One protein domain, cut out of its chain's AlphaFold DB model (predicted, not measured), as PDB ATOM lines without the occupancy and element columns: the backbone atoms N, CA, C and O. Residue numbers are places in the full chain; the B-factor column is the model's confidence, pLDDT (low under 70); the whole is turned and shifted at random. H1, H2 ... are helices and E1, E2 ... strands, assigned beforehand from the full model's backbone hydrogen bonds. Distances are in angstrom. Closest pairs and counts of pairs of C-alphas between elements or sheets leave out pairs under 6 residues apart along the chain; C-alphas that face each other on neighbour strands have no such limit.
ATOM      1  N   ILE A 206      40.546  40.435  26.436       83.19
ATOM      2  CA  ILE A 206      40.334  41.834  26.076       83.19
ATOM      3  C   ILE A 206      40.837  42.773  27.172       83.19
ATOM      4  O   ILE A 206      40.685  42.532  28.374       83.19
ATOM      5  N   SER A 207      41.479  43.869  26.766       80.38
ATOM      6  CA  SER A 207      41.974  44.874  27.706       80.38
ATOM      7  C   SER A 207      40.864  45.799  28.188       80.38
ATOM      8  O   SER A 207      39.898  46.055  27.477       80.38
ATOM      9  N   TYR A 208      41.041  46.401  29.367       78.38
ATOM     10  CA  TYR A 208      40.086  47.376  29.907       78.38
ATOM     11  C   TYR A 208      39.772  48.531  28.941       78.38
ATOM     12  O   TYR A 208      38.634  48.986  28.867       78.38
ATOM     13  N   LYS A 209      40.775  49.011  28.191       77.62
ATOM     14  CA  LYS A 209      40.576  50.093  27.215       77.62
ATOM     15  C   LYS A 209      39.643  49.642  26.092       77.62
ATOM     16  O   LYS A 209      38.678  50.338  25.811       77.62
ATOM     17  N   LEU A 210      39.901  48.463  25.528       80.25
ATOM     18  CA  LEU A 210      39.065  47.892  24.475       80.25
ATOM     19  C   LEU A 210      37.664  47.544  24.992       80.25
ATOM     20  O   LEU A 210      36.696  47.729  24.268       80.25
ATOM     21  N   VAL A 211      37.528  47.124  26.254       80.56
ATOM     22  CA  VAL A 211      36.213  46.950  26.892       80.56
ATOM     23  C   VAL A 211      35.454  48.280  26.961       80.56
ATOM     24  O   VAL A 211      34.279  48.339  26.615       80.56
ATOM     25  N   SER A 212      36.116  49.362  27.377       77.50
ATOM     26  CA  SER A 212      35.500  50.694  27.443       77.50
ATOM     27  C   SER A 212      35.099  51.225  26.066       77.50
ATOM     28  O   SER A 212      34.007  51.764  25.907       77.50
ATOM     29  N   GLU A 213      35.938  51.018  25.055       78.50
ATOM     30  CA  GLU A 213      35.641  51.412  23.677       78.50
ATOM     31  C   GLU A 213      34.498  50.575  23.079       78.50
ATOM     32  O   GLU A 213      33.567  51.149  22.525       78.50
ATOM     33  N   LYS A 214      34.524  49.242  23.241       79.31
ATOM     34  CA  LYS A 214      33.556  48.315  22.626       79.31
ATOM     35  C   LYS A 214      32.191  48.300  23.322       79.31
ATOM     36  O   LYS A 214      31.180  48.182  22.643       79.31
ATOM     37  N   TYR A 215      32.148  48.394  24.653       77.38
ATOM     38  CA  TYR A 215      30.915  48.158  25.426       77.38
ATOM     39  C   TYR A 215      30.396  49.376  26.192       77.38
ATOM     40  O   TYR A 215      29.302  49.325  26.749       77.38
ATOM     41  N   LEU A 216      31.182  50.452  26.290       72.81
ATOM     42  CA  LEU A 216      30.842  51.624  27.108       72.81
ATOM     43  C   LEU A 216      30.947  52.947  26.349       72.81
ATOM     44  O   LEU A 216      30.857  53.999  26.985       72.81
ATOM     45  N   ASN A 217      31.177  52.924  25.032       69.25
ATOM     46  CA  ASN A 217      31.366  54.122  24.207       69.25
ATOM     47  C   ASN A 217      32.398  55.110  24.798       69.25
ATOM     48  O   ASN A 217      32.210  56.324  24.765       69.25
ATOM     49  N   GLY A 218      33.481  54.595  25.393       61.28
ATOM     50  CA  GLY A 218      34.538  55.403  26.016       61.28
ATOM     51  C   GLY A 218      34.246  55.888  27.444       61.28
ATOM     52  O   GLY A 218      35.033  56.653  28.003       61.28
ATOM     53  N   GLY A 219      33.146  55.447  28.062       63.72
ATOM     54  CA  GLY A 219      32.822  55.731  29.460       63.72
ATOM     55  C   GLY A 219      33.713  54.984  30.464       63.72
ATOM     56  O   GLY A 219      34.197  53.876  30.208       63.72
ATOM     57  N   GLU A 220      33.912  55.567  31.653       56.72
ATOM     58  CA  GLU A 220      34.585  54.886  32.764       56.72
ATOM     59  C   GLU A 220      33.636  53.899  33.453       56.72
ATOM     60  O   GLU A 220      32.606  54.287  34.000       56.72
ATOM     61  N   SER A 221      34.027  52.630  33.555       53.72
ATOM     62  CA  SER A 221      33.360  51.683  34.447       53.72
ATOM     63  C   SER A 221      34.324  51.180  35.512       53.72
ATOM     64  O   SER A 221      34.829  50.054  35.457       53.72
ATOM     65  N   LYS A 222      34.555  51.998  36.540       58.44
ATOM     66  CA  LYS A 222      35.289  51.537  37.730       58.44
ATOM     67  C   LYS A 222      34.710  50.220  38.281       58.44
ATOM     68  O   LYS A 222      35.484  49.342  38.628       58.44
ATOM     69  N   LYS A 223      33.384  50.041  38.185       61.34
ATOM     70  CA  LYS A 223      32.650  48.843  38.627       61.34
ATOM     71  C   LYS A 223      33.017  47.532  37.916       61.34
ATOM     72  O   LYS A 223      32.965  46.488  38.544       61.34
ATOM     73  N   ILE A 224      33.443  47.549  36.647       71.25
ATOM     74  CA  ILE A 224      33.721  46.288  35.917       71.25
ATOM     75  C   ILE A 224      34.868  45.505  36.544       71.25
ATOM     76  O   ILE A 224      34.878  44.283  36.506       71.25
ATOM     77  N   LYS A 225      35.835  46.197  37.143       68.50
ATOM     78  CA  LYS A 225      36.950  45.540  37.827       68.50
ATOM     79  C   LYS A 225      36.555  44.870  39.131       68.50
ATOM     80  O   LYS A 225      37.244  43.947  39.549       68.50
ATOM     81  N   ASP A 226      35.523  45.396  39.771       71.62
ATOM     82  CA  ASP A 226      35.017  44.864  41.028       71.62
ATOM     83  C   ASP A 226      34.146  43.631  40.751       71.62
ATOM     84  O   ASP A 226      34.176  42.671  41.517       71.62
ATOM     85  N   ASP A 227      33.443  43.630  39.611       76.12
ATOM     86  CA  ASP A 227      32.517  42.567  39.220       76.12
ATOM     87  C   ASP A 227      33.185  41.425  38.424       76.12
ATOM     88  O   ASP A 227      32.719  40.288  38.479       76.12
ATOM     89  N   LEU A 228      34.271  41.696  37.686       80.31
ATOM     90  CA  LEU A 228      34.954  40.714  36.834       80.31
ATOM     91  C   LEU A 228      36.376  40.403  37.296       80.31
ATOM     92  O   LEU A 228      37.164  41.276  37.666       80.31
ATOM     93  N   LYS A 229      36.753  39.128  37.165       83.06
ATOM     94  CA  LYS A 229      38.106  38.663  37.467       83.06
ATOM     95  C   LYS A 229      39.122  39.254  36.487       83.06
ATOM     96  O   LYS A 229      39.032  39.064  35.276       83.06
ATOM     97  N   VAL A 230      40.151  39.894  37.037       82.38
ATOM     98  CA  VAL A 230      41.272  40.450  36.269       82.38
ATOM     99  C   VAL A 230      42.398  39.422  36.155       82.38
ATOM    100  O   VAL A 230      42.904  38.911  37.155       82.38
ATOM    101  N   TYR A 231      42.830  39.151  34.928       79.50
ATOM    102  CA  TYR A 231      43.942  38.261  34.608       79.50
ATOM    103  C   TYR A 231      45.200  39.059  34.277       79.50
ATOM    104  O   TYR A 231      45.160  40.109  33.633       79.50
ATOM    105  N   LYS A 232      46.359  38.544  34.685       76.50
ATOM    106  CA  LYS A 232      47.644  39.153  34.337       76.50
ATOM    107  C   LYS A 232      47.953  38.896  32.861       76.50
ATOM    108  O   LYS A 232      48.071  37.747  32.451       76.50
ATOM    109  N   ALA A 233      48.145  39.964  32.093       73.38
ATOM    110  CA  ALA A 233      48.513  39.862  30.684       73.38
ATOM    111  C   ALA A 233      49.947  39.308  30.515       73.38
ATOM    112  O   ALA A 233      50.867  39.826  31.173       73.38
ATOM    113  N   PRO A 234      50.174  38.314  29.633       71.56
ATOM    114  CA  PRO A 234      51.513  37.854  29.282       71.56
ATOM    115  C   PRO A 234      52.298  38.956  28.556       71.56
ATOM    116  O   PRO A 234      51.741  39.970  28.128       71.56
ATOM    117  N   ILE A 235      53.622  38.816  28.429       67.38
ATOM    118  CA  ILE A 235      54.428  39.893  27.835       67.38
ATOM    119  C   ILE A 235      54.136  40.107  26.348       67.38
ATOM    120  O   ILE A 235      54.243  41.241  25.877       67.38
ATOM    121  N   TRP A 236      53.738  39.050  25.632       68.50
ATOM    122  CA  TRP A 236      53.341  39.139  24.231       68.50
ATOM    123  C   TRP A 236      51.990  39.831  24.053       68.50
ATOM    124  O   TRP A 236      51.823  40.561  23.100       68.50
ATOM    125  N   ALA A 237      51.088  39.822  25.030       62.91
ATOM    126  CA  ALA A 237      49.835  40.587  24.955       62.91
ATOM    127  C   ALA A 237      49.988  42.128  24.960       62.91
ATOM    128  O   ALA A 237      49.007  42.869  24.886       62.91
ATOM    129  N   LYS A 238      51.207  42.654  25.114       62.69
ATOM    130  CA  LYS A 238      51.472  44.091  25.277       62.69
ATOM    131  C   LYS A 238      51.710  44.775  23.929       62.69
ATOM    132  O   LYS A 238      52.825  45.192  23.626       62.69
ATOM    133  N   ASP A 239      50.676  44.927  23.113       62.91
ATOM    134  CA  ASP A 239      50.759  45.789  21.927       62.91
ATOM    135  C   ASP A 239      50.813  47.292  22.293       62.91
ATOM    136  O   ASP A 239      50.628  47.696  23.446       62.91
ATOM    137  N   LYS A 240      51.087  48.154  21.303       54.03
ATOM    138  CA  LYS A 240      51.146  49.615  21.506       54.03
ATOM    139  C   LYS A 240      49.855  50.208  22.090       54.03
ATOM    140  O   LYS A 240      49.935  51.220  22.781       54.03
ATOM    141  N   ILE A 241      48.699  49.616  21.803       54.62
ATOM    142  CA  ILE A 241      47.375  50.122  22.188       54.62
ATOM    143  C   ILE A 241      47.072  49.755  23.652       54.62
ATOM    144  O   ILE A 241      46.436  50.533  24.368       54.62
ATOM    145  N   ASN A 242      47.606  48.625  24.121       56.78
ATOM    146  CA  ASN A 242      47.292  48.004  25.401       56.78
ATOM    147  C   ASN A 242      48.325  48.250  26.516       56.78
ATOM    148  O   ASN A 242      48.019  48.045  27.688       56.78
ATOM    149  N   ILE A 243      49.539  48.731  26.222       58.00
ATOM    150  CA  ILE A 243      50.580  48.930  27.255       58.00
ATOM    151  C   ILE A 243      50.138  49.906  28.355       58.00
ATOM    152  O   ILE A 243      50.352  49.639  29.542       58.00
ATOM    153  N   THR A 244      49.504  51.022  27.997       52.47
ATOM    154  CA  THR A 244      49.066  52.045  28.961       52.47
ATOM    155  C   THR A 244      47.871  51.572  29.785       52.47
ATOM    156  O   THR A 244      47.798  51.853  30.979       52.47
ATOM    157  N   SER A 245      46.952  50.812  29.182       56.38
ATOM    158  CA  SER A 245      45.777  50.283  29.879       56.38
ATOM    159  C   SER A 245      46.147  49.130  30.812       56.38
ATOM    160  O   SER A 245      45.771  49.154  31.980       56.38
ATOM    161  N   ILE A 246      46.969  48.178  30.364       60.50
ATOM    162  CA  ILE A 246      47.417  47.039  31.179       60.50
ATOM    163  C   ILE A 246      48.238  47.510  32.386       60.50
ATOM    164  O   ILE A 246      48.065  46.997  33.489       60.50
ATOM    165  N   SER A 247      49.116  48.502  32.208       57.69
ATOM    166  CA  SER A 247      49.939  49.029  33.307       57.69
ATOM    167  C   SER A 247      49.138  49.833  34.334       57.69
ATOM    168  O   SER A 247      49.387  49.693  35.528       57.69
ATOM    169  N   LYS A 248      48.157  50.633  33.898       57.94
ATOM    170  CA  LYS A 248      47.302  51.432  34.793       57.94
ATOM    171  C   LYS A 248      46.214  50.599  35.470       57.94
ATOM    172  O   LYS A 248      45.819  50.902  36.593       57.94
ATOM    173  N   PHE A 249      45.703  49.574  34.789       56.69
ATOM    174  CA  PHE A 249      44.525  48.837  35.237       56.69
ATOM    175  C   PHE A 249      44.793  47.400  35.699       56.69
ATOM    176  O   PHE A 249      43.868  46.779  36.220       56.69
ATOM    177  N   GLY A 250      46.035  46.925  35.617       58.25
ATOM    178  CA  GLY A 250      46.490  45.714  36.305       58.25
ATOM    179  C   GLY A 250      46.262  44.401  35.557       58.25
ATOM    180  O   GLY A 250      46.633  43.355  36.086       58.25
ATOM    181  N   GLY A 251      45.709  44.418  34.340       72.25
ATOM    182  CA  GLY A 251      45.485  43.188  33.583       72.25
ATOM    183  C   GLY A 251      44.467  43.296  32.451       72.25
ATOM    184  O   GLY A 251      44.241  44.375  31.901       72.25
ATOM    185  N   VAL A 252      43.888  42.145  32.113       81.62
ATOM    186  CA  VAL A 252      42.872  41.916  31.076       81.62
ATOM    187  C   VAL A 252      41.728  41.059  31.610       81.62
ATOM    188  O   VAL A 252      41.830  40.490  32.696       81.62
ATOM    189  N   PHE A 253      40.663  40.938  30.829       84.94
ATOM    190  CA  PHE A 253      39.514  40.082  31.109       84.94
ATOM    191  C   PHE A 253      39.402  39.001  30.040       84.94
ATOM    192  O   PHE A 253      39.901  39.196  28.932       84.94
ATOM    193  N   LYS A 254      38.740  37.886  30.352       88.31
ATOM    194  CA  LYS A 254      38.278  36.972  29.303       88.31
ATOM    195  C   LYS A 254      37.137  37.624  28.533       88.31
ATOM    196  O   LYS A 254      36.314  38.307  29.138       88.31
ATOM    197  N   ILE A 255      37.095  37.414  27.222       87.44
ATOM    198  CA  ILE A 255      36.034  37.977  26.377       87.44
ATOM    199  C   ILE A 255      34.674  37.410  26.782       87.44
ATOM    200  O   ILE A 255      33.764  38.194  27.022       87.44
ATOM    201  N   GLU A 256      34.575  36.094  26.967       87.06
ATOM    202  CA  GLU A 256      33.339  35.409  27.375       87.06
ATOM    203  C   GLU A 256      32.737  36.007  28.659       87.06
ATOM    204  O   GLU A 256      31.574  36.402  28.663       87.06
ATOM    205  N   ASP A 257      33.549  36.169  29.714       86.75
ATOM    206  CA  ASP A 257      33.112  36.742  30.999       86.75
ATOM    207  C   ASP A 257      32.584  38.187  30.830       86.75
ATOM    208  O   ASP A 257      31.622  38.603  31.479       86.75
TER     209      ASP A 257
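What this domain is: This is residues 206 to 257 of the 349 residues of an uncharacterized protein of Clostridium botulinum CDC_1436 (UniProt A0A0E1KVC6). Two helices, H1 and H3, meet at about a right angle, with the first turn of H1 at H3, and the short strand E1 comes near both of them at this meeting place. The small helix H2 lies off to one side, touching no helix, and a long stretch with no named element, residues 228 to 242, swings round the rim of the domain from H2 to H3. The 52 printed residues hold three named helices and one named strand, in the order H1, H2, H3, E1; E1 pairs with no named strand, though residues 206 to 207 pair with it briefly. The class is mostly helix, with under half of the residues in named elements. The whole is compact, with a radius of gyration of the C-alphas of 10.2 A, and rounded, spanning 25 by 20 by 20 A.

Where its parts are: Start at Ile 206, and two residues on find C-alpha 208 at (40.086, 47.376, 29.907), where H1 begins. H1 runs over residues 208 to 216, 10.6 A from first to last C-alpha, and ends at (30.842, 51.624, 27.108). Read on to residues 224 to 227 for H2, 5.1 A long. After residues 228 to 242 you reach H3, residues 243 to 249, which is 10.0 A long. E1 follows as residues 252 to 254, 7.0 A long, and its last C-alpha stands at (38.278, 36.972, 29.303).

How they stand to each other: Begin where H1 and H3 touch: the closest C-alphas are those of Lys 209 and Ser 245, 5.8 A apart. Their lines stand about perpendicular, at 78 degrees. From there look to E1: the closest C-alphas of H1 and E1 are those of Tyr 208 and Val 252, 6.2 A apart. The closest C-alphas of H3 and E1 are those of Ile 246 and Val 252, 6.8 A apart. Beside E1, residues 206 to 207 pair antiparallel with residues 252 to 253. H2 is apart from H1, from H3 and from E1. In H1 and H3 every O i to N i+4 pair is within hydrogen-bond range; H2 is too short for such a pair, and its one O i to N i+3 pair is within range.

The domain as a whole: The two C-alphas farthest apart are those of Asn 217 and Ile 235, at 27.3 A, while those of Ile 206 and Asp 257 are 10.1 A apart. The printed part has no cut. The link from H1 to H2 is short, that from H2 to H3 is long, with 15 residues, and that from H3 to E1 is tight, with 2 residues. The mean pLDDT of the printed part is 70.4; look for values under 70 at residues 217 to 223, at residue 225 and at residues 235 to 250. H3 lies in the last of these stretches, with a mean pLDDT of 57, while E1 has a mean of 85.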